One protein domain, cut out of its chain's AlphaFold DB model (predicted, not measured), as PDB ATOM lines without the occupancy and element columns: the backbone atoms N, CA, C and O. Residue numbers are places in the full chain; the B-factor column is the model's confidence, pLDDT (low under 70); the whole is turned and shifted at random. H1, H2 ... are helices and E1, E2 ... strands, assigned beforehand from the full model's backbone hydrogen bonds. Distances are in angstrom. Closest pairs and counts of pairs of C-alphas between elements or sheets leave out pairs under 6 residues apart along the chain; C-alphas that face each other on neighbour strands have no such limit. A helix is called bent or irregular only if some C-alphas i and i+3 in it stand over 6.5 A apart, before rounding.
ATOM      1  N   ILE A 143     -23.126  10.359  27.292       80.94
ATOM      2  CA  ILE A 143     -23.616  11.585  26.662       80.94
ATOM      3  C   ILE A 143     -23.187  11.622  25.197       80.94
ATOM      4  O   ILE A 143     -22.020  11.849  24.873       80.94
ATOM      5  N   LYS A 144     -24.154  11.450  24.292       76.81
ATOM      6  CA  LYS A 144     -23.927  11.601  22.851       76.81
ATOM      7  C   LYS A 144     -23.837  13.082  22.481       76.81
ATOM      8  O   LYS A 144     -24.771  13.849  22.713       76.81
ATOM      9  N   GLN A 145     -22.719  13.483  21.878       72.19
ATOM     10  CA  GLN A 145     -22.559  14.841  21.364       72.19
ATOM     11  C   GLN A 145     -23.447  15.080  20.131       72.19
ATOM     12  O   GLN A 145     -23.692  14.149  19.358       72.19
ATOM     13  N   PRO A 146     -23.934  16.317  19.921       70.00
ATOM     14  CA  PRO A 146     -24.737  16.641  18.751       70.00
ATOM     15  C   PRO A 146     -23.902  16.500  17.473       70.00
ATOM     16  O   PRO A 146     -22.886  17.172  17.314       70.00
ATOM     17  N   THR A 147     -24.360  15.667  16.540       68.94
ATOM     18  CA  THR A 147     -23.735  15.466  15.218       68.94
ATOM     19  C   THR A 147     -24.251  16.447  14.158       68.94
ATOM     20  O   THR A 147     -23.824  16.400  13.012       68.94
ATOM     21  N   GLY A 148     -25.177  17.340  14.528       70.38
ATOM     22  CA  GLY A 148     -25.895  18.225  13.599       70.38
ATOM     23  C   GLY A 148     -27.122  17.574  12.950       70.38
ATOM     24  O   GLY A 148     -27.925  18.268  12.333       70.38
ATOM     25  N   GLU A 149     -27.304  16.267  13.135       73.44
ATOM     26  CA  GLU A 149     -28.485  15.536  12.684       73.44
ATOM     27  C   GLU A 149     -29.682  15.758  13.626       73.44
ATOM     28  O   GLU A 149     -29.497  16.041  14.819       73.44
ATOM     29  N   PRO A 150     -30.924  15.626  13.124       73.38
ATOM     30  CA  PRO A 150     -32.107  15.602  13.971       73.38
ATOM     31  C   PRO A 150     -32.013  14.510  15.036       73.38
ATOM     32  O   PRO A 150     -31.447  13.440  14.817       73.38
ATOM     33  N   PHE A 151     -32.610  14.775  16.195       73.12
ATOM     34  CA  PHE A 151     -32.692  13.779  17.250       73.12
ATOM     35  C   PHE A 151     -33.459  12.532  16.775       73.12
ATOM     36  O   PHE A 151     -34.536  12.654  16.191       73.12
ATOM     37  N   SER A 152     -32.931  11.348  17.093       73.88
ATOM     38  CA  SER A 152     -33.606  10.060  16.919       73.88
ATOM     39  C   SER A 152     -33.663   9.322  18.263       73.88
ATOM     40  O   SER A 152     -32.642   9.281  18.952       73.88
ATOM     41  N   PRO A 153     -34.804   8.724  18.657       67.81
ATOM     42  CA  PRO A 153     -34.897   7.886  19.859       67.81
ATOM     43  C   PRO A 153     -33.905   6.716  19.861       67.81
ATOM     44  O   PRO A 153     -33.377   6.367  20.912       67.81
ATOM     45  N   ASP A 154     -33.585   6.192  18.676       72.19
ATOM     46  CA  ASP A 154     -32.653   5.077  18.473       72.19
ATOM     47  C   ASP A 154     -31.206   5.559  18.261       72.19
ATOM     48  O   ASP A 154     -30.349   4.840  17.754       72.19
ATOM     49  N   ALA A 155     -30.908   6.816  18.612       72.75
ATOM     50  CA  ALA A 155     -29.573   7.388  18.470       72.75
ATOM     51  C   ALA A 155     -28.562   6.846  19.495       72.75
ATOM     52  O   ALA A 155     -27.367   7.138  19.355       72.75
ATOM     53  N   CYS A 156     -29.024   6.141  20.532       78.00
ATOM     54  CA  CYS A 156     -28.174   5.539  21.552       78.00
ATOM     55  C   CYS A 156     -27.316   4.405  20.955       78.00
ATOM     56  O   CYS A 156     -27.798   3.671  20.094       78.00
ATOM     57  N   PRO A 157     -26.046   4.255  21.381       76.75
ATOM     58  CA  PRO A 157     -25.221   3.121  20.972       76.75
ATOM     59  C   PRO A 157     -25.844   1.783  21.386       76.75
ATOM     60  O   PRO A 157     -26.660   1.725  22.307       76.75
ATOM     61  N   GLU A 158     -25.414   0.698  20.743       78.25
ATOM     62  CA  GLU A 158     -25.845  -0.652  21.104       78.25
ATOM     63  C   GLU A 158     -25.611  -0.929  22.599       78.25
ATOM     64  O   GLU A 158     -24.550  -0.624  23.147       78.25
ATOM     65  N   GLY A 159     -26.631  -1.477  23.265       75.50
ATOM     66  CA  GLY A 159     -26.616  -1.733  24.708       75.50
ATOM     67  C   GLY A 159     -27.032  -0.545  25.585       75.50
ATOM     68  O   GLY A 159     -27.116  -0.713  26.799       75.50
ATOM     69  N   TYR A 160     -27.340   0.619  25.004       79.62
ATOM     70  CA  TYR A 160     -27.835   1.789  25.734       79.62
ATOM     71  C   TYR A 160     -29.239   2.167  25.271       79.62
ATOM     72  O   TYR A 160     -29.583   2.071  24.095       79.62
ATOM     73  N   THR A 161     -30.038   2.669  26.205       81.88
ATOM     74  CA  THR A 161     -31.373   3.205  25.933       81.88
ATOM     75  C   THR A 161     -31.461   4.653  26.372       81.88
ATOM     76  O   THR A 161     -30.776   5.078  27.304       81.88
ATOM     77  N   LEU A 162     -32.338   5.413  25.724       84.06
ATOM     78  CA  LEU A 162     -32.599   6.788  26.117       84.06
ATOM     79  C   LEU A 162     -33.182   6.830  27.535       84.06
ATOM     80  O   LEU A 162     -34.203   6.203  27.816       84.06
ATOM     81  N   HIS A 163     -32.533   7.581  28.421       86.12
ATOM     82  CA  HIS A 163     -32.883   7.585  29.837       86.12
ATOM     83  C   HIS A 163     -34.246   8.225  30.115       86.12
ATOM     84  O   HIS A 163     -34.537   9.306  29.600       86.12
ATOM     85  N   VAL A 164     -35.053   7.591  30.968       84.62
ATOM     86  CA  VAL A 164     -36.354   8.103  31.420       84.62
ATOM     87  C   VAL A 164     -36.235   8.530  32.876       84.62
ATOM     88  O   VAL A 164     -36.111   7.691  33.766       84.62
ATOM     89  N   LEU A 165     -36.343   9.835  33.113       84.25
ATOM     90  CA  LEU A 165     -36.333  10.409  34.453       84.25
ATOM     91  C   LEU A 165     -37.555   9.942  35.248       84.25
ATOM     92  O   LEU A 165     -38.689  10.059  34.780       84.25
ATOM     93  N   GLN A 166     -37.327   9.477  36.465       83.81
ATOM     94  CA  GLN A 166     -38.340   8.974  37.385       83.81
ATOM     95  C   GLN A 166     -38.822  10.050  38.360       83.81
ATOM     96  O   GLN A 166     -39.941   9.969  38.868       83.81
ATOM     97  N   SER A 167     -38.000  11.069  38.635       83.44
ATOM     98  CA  SER A 167     -38.308  12.076  39.656       83.44
ATOM     99  C   SER A 167     -37.782  13.478  39.337       83.44
ATOM    100  O   SER A 167     -36.945  13.692  38.455       83.44
ATOM    101  N   LYS A 168     -38.279  14.471  40.084       82.00
ATOM    102  CA  LYS A 168     -37.808  15.859  39.984       82.00
ATOM    103  C   LYS A 168     -36.416  16.017  40.597       82.00
ATOM    104  O   LYS A 168     -35.626  16.827  40.122       82.00
ATOM    105  N   GLU A 169     -36.129  15.256  41.642       82.88
ATOM    106  CA  GLU A 169     -34.838  15.191  42.318       82.88
ATOM    107  C   GLU A 169     -33.763  14.682  41.352       82.88
ATOM    108  O   GLU A 169     -32.701  15.286  41.218       82.88
ATOM    109  N   GLU A 170     -34.080  13.631  40.600       83.19
ATOM    110  CA  GLU A 170     -33.205  13.090  39.565       83.19
ATOM    111  C   GLU A 170     -32.906  14.108  38.463       83.19
ATOM    112  O   GLU A 170     -31.749  14.341  38.111       83.19
ATOM    113  N   PHE A 171     -33.943  14.799  37.985       83.69
ATOM    114  CA  PHE A 171     -33.790  15.907  37.047       83.69
ATOM    115  C   PHE A 171     -32.843  16.998  37.574       83.69
ATOM    116  O   PHE A 171     -32.003  17.495  36.826       83.69
ATOM    117  N   GLN A 172     -32.971  17.386  38.849       82.62
ATOM    118  CA  GLN A 172     -32.133  18.427  39.452       82.62
ATOM    119  C   GLN A 172     -30.658  18.027  39.475       82.62
ATOM    120  O   GLN A 172     -29.798  18.840  39.144       82.62
ATOM    121  N   TRP A 173     -30.365  16.780  39.823       83.94
ATOM    122  CA  TRP A 173     -28.998  16.274  39.850       83.94
ATOM    123  C   TRP A 173     -28.401  16.108  38.458       83.94
ATOM    124  O   TRP A 173     -27.276  16.547  38.243       83.94
ATOM    125  N   ILE A 174     -29.161  15.581  37.494       83.19
ATOM    126  CA  ILE A 174     -28.734  15.531  36.087       83.19
ATOM    127  C   ILE A 174     -28.448  16.941  35.567       83.19
ATOM    128  O   ILE A 174     -27.447  17.153  34.889       83.19
ATOM    129  N   ALA A 175     -29.263  17.931  35.935       80.75
ATOM    130  CA  ALA A 175     -29.031  19.317  35.546       80.75
ATOM    131  C   ALA A 175     -27.736  19.912  36.119       80.75
ATOM    132  O   ALA A 175     -27.102  20.718  35.440       80.75
ATOM    133  N   VAL A 176     -27.352  19.523  37.339       81.12
ATOM    134  CA  VAL A 176     -26.110  19.963  37.991       81.12
ATOM    135  C   VAL A 176     -24.898  19.232  37.417       81.12
ATOM    136  O   VAL A 176     -23.936  19.870  37.009       81.12
ATOM    137  N   VAL A 177     -24.941  17.902  37.341       80.31
ATOM    138  CA  VAL A 177     -23.810  17.080  36.878       80.31
ATOM    139  C   VAL A 177     -23.500  17.335  35.405       80.31
ATOM    140  O   VAL A 177     -22.341  17.445  35.006       80.31
ATOM    141  N   PHE A 178     -24.537  17.498  34.590       81.25
ATOM    142  CA  PHE A 178     -24.402  17.702  33.156       81.25
ATOM    143  C   PHE A 178     -24.557  19.174  32.750       81.25
ATOM    144  O   PHE A 178     -24.837  19.463  31.585       81.25
ATOM    145  N   GLU A 179     -24.311  20.124  33.663       80.12
ATOM    146  CA  GLU A 179     -24.446  21.570  33.407       80.12
ATOM    147  C   GLU A 179     -23.600  22.080  32.225       80.12
ATOM    148  O   GLU A 179     -23.913  23.106  31.612       80.12
ATOM    149  N   LYS A 180     -22.531  21.347  31.873       78.12
ATOM    150  CA  LYS A 180     -21.668  21.633  30.717       78.12
ATOM    151  C   LYS A 180     -22.425  21.554  29.385       78.12
ATOM    152  O   LYS A 180     -22.023  22.198  28.413       78.12
ATOM    153  N   TYR A 181     -23.534  20.818  29.336       76.50
ATOM    154  CA  TYR A 181     -24.369  20.665  28.150       76.50
ATOM    155  C   TYR A 181     -25.516  21.677  28.152       76.50
ATOM    156  O   TYR A 181     -26.157  21.929  29.163       76.50
ATOM    157  N   SER A 182     -25.809  22.273  26.995       71.31
ATOM    158  CA  SER A 182     -26.896  23.256  26.878       71.31
ATOM    159  C   SER A 182     -28.279  22.605  26.822       71.31
ATOM    160  O   SER A 182     -29.261  23.180  27.303       71.31
ATOM    161  N   LYS A 183     -28.364  21.418  26.212       76.69
ATOM    162  CA  LYS A 183     -29.587  20.632  26.064       76.69
ATOM    163  C   LYS A 183     -29.273  19.141  26.129       76.69
ATOM    164  O   LYS A 183     -28.282  18.709  25.547       76.69
ATOM    165  N   LEU A 184     -30.149  18.381  26.777       79.75
ATOM    166  CA  LEU A 184     -30.095  16.919  26.837       79.75
ATOM    167  C   LEU A 184     -31.447  16.347  26.431       79.75
ATOM    168  O   LEU A 184     -32.478  16.836  26.887       79.75
ATOM    169  N   TRP A 185     -31.451  15.328  25.581       80.94
ATOM    170  CA  TRP A 185     -32.668  14.598  25.232       80.94
ATOM    171  C   TRP A 185     -32.897  13.463  26.227       80.94
ATOM    172  O   TRP A 185     -31.946  12.778  26.599       80.94
ATOM    173  N   VAL A 186     -34.149  13.272  26.642       83.50
ATOM    174  CA  VAL A 186     -34.571  12.205  27.562       83.50
ATOM    175  C   VAL A 186     -35.799  11.479  27.015       83.50
ATOM    176  O   VAL A 186     -36.563  12.025  26.219       83.50
ATOM    177  N   GLY A 187     -36.001  10.241  27.454       81.94
ATOM    178  CA  GLY A 187     -37.071   9.350  27.006       81.94
ATOM    179  C   GLY A 187     -38.431   9.614  27.642       81.94
ATOM    180  O   GLY A 187     -39.387   8.902  27.350       81.94
ATOM    181  N   ASN A 188     -38.550  10.627  28.503       84.56
ATOM    182  CA  ASN A 188     -39.821  11.007  29.107       84.56
ATOM    183  C   ASN A 188     -40.836  11.442  28.037       84.56
ATOM    184  O   ASN A 188     -40.603  12.382  27.272       84.56
ATOM    185  N   ILE A 189     -42.000  10.793  28.047       77.44
ATOM    186  CA  ILE A 189     -43.133  11.041  27.148       77.44
ATOM    187  C   ILE A 189     -44.453  11.133  27.929       77.44
ATOM    188  O   ILE A 189     -44.618  10.531  28.995       77.44
ATOM    189  N   GLY A 190     -45.423  11.885  27.402       76.06
ATOM    190  CA  GLY A 190     -46.764  11.992  27.987       76.06
ATOM    191  C   GLY A 190     -46.748  12.427  29.460       76.06
ATOM    192  O   GLY A 190     -46.139  13.436  29.813       76.06
ATOM    193  N   ASN A 191     -47.405  11.655  30.332       72.94
ATOM    194  CA  ASN A 191     -47.512  11.973  31.760       72.94
ATOM    195  C   ASN A 191     -46.161  11.966  32.494       72.94
ATOM    196  O   ASN A 191     -45.970  12.760  33.416       72.94
ATOM    197  N   SER A 192     -45.213  11.131  32.054       68.19
ATOM    198  CA  SER A 192     -43.862  11.060  32.635       68.19
ATOM    199  C   SER A 192     -43.019  12.312  32.361       68.19
ATOM    200  O   SER A 192     -41.976  12.491  32.976       68.19
ATOM    201  N   ALA A 193     -43.467  13.209  31.475       74.94
ATOM    202  CA  ALA A 193     -42.806  14.482  31.190       74.94
ATOM    203  C   ALA A 193     -43.415  15.678  31.946       74.94
ATOM    204  O   ALA A 193     -42.943  16.806  31.804       74.94
ATOM    205  N   ASN A 194     -44.473  15.483  32.741       74.00
ATOM    206  CA  ASN A 194     -45.209  16.601  33.342       74.00
ATOM    207  C   ASN A 194     -44.348  17.476  34.264       74.00
ATOM    208  O   ASN A 194     -44.512  18.695  34.257       74.00
ATOM    209  N   PHE A 195     -43.408  16.885  35.002       72.19
ATOM    210  CA  PHE A 195     -42.501  17.624  35.886       72.19
ATOM    211  C   PHE A 195     -41.334  18.305  35.147       72.19
ATOM    212  O   PHE A 195     -40.651  19.136  35.742       72.19
ATOM    213  N   LEU A 196     -41.124  17.986  33.864       70.75
ATOM    214  CA  LEU A 196     -40.125  18.628  33.000       70.75
ATOM    215  C   LEU A 196     -40.647  19.918  32.363       70.75
ATOM    216  O   LEU A 196     -39.866  20.721  31.852       70.75
ATOM    217  N   LYS A 197     -41.970  20.128  32.377       66.00
ATOM    218  CA  LYS A 197     -42.581  21.346  31.850       66.00
ATOM    219  C   LYS A 197     -42.108  22.535  32.693       66.00
ATOM    220  O   LYS A 197     -42.267  22.504  33.916       66.00
ATOM    221  N   PRO A 198     -41.554  23.595  32.075       56.47
ATOM    222  CA  PRO A 198     -41.231  24.814  32.799       56.47
ATOM    223  C   PRO A 198     -42.489  25.301  33.515       56.47
ATOM    224  O   PRO A 198     -43.529  25.461  32.876       56.47
TER     225      PRO A 198
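Overview. This is residues 143 to 198 of the 215 residues of an uncharacterized protein of Ancylostoma ceylanicum (UniProt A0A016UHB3). This domain has little regular structure: a winding loop, residues 143 to 160, makes one side, helices H1 and H2 lie on the other, the short strand E1 runs between the two sides, and residues 161 to 167 cross from the loop to the start of H1. The 56 printed residues hold H1, E1 and H2 in that order, mostly helix, with 21 residues in named elements. The whole is only just compact, close to loose, with a radius of gyration of the C-alphas of 11.9 A, and spans 28 by 25 by 22 A.

Along the chain. Start at C-alpha 143, (-23.616, 11.585, 26.662). Find H1, residues 168 to 177, from (-37.808, 15.859, 39.984), 14.4 A long. E1 is residues 183 to 186; H2, residues 190 to 196, ends at (-40.125, 18.628, 33.000).

Arrangement. H1 and H2 only just touch, with 3 pairs of C-alphas within 8 A, the closest being Lys 168 and Phe 195 at 6.5 A. They run the same way at a steep tilt of 57 degrees. E1 pairs with no named strand and is apart from H1 and H2. In H1 every O i to N i+4 pair is within hydrogen-bond range; in H2 0 of 3 are, beside 3 of 4 O i to N i+3 pairs. H2 is irregular: C-alphas 192 and 195 are 7.5 A apart.

Size, cuts and confidence. The farthest C-alphas, Glu 158 and Pro 198, are 32.0 A apart. The printed part has no cut, and both links are tight. Look for pLDDT under 70 at residues 147, 153, 192 and 197 to 198.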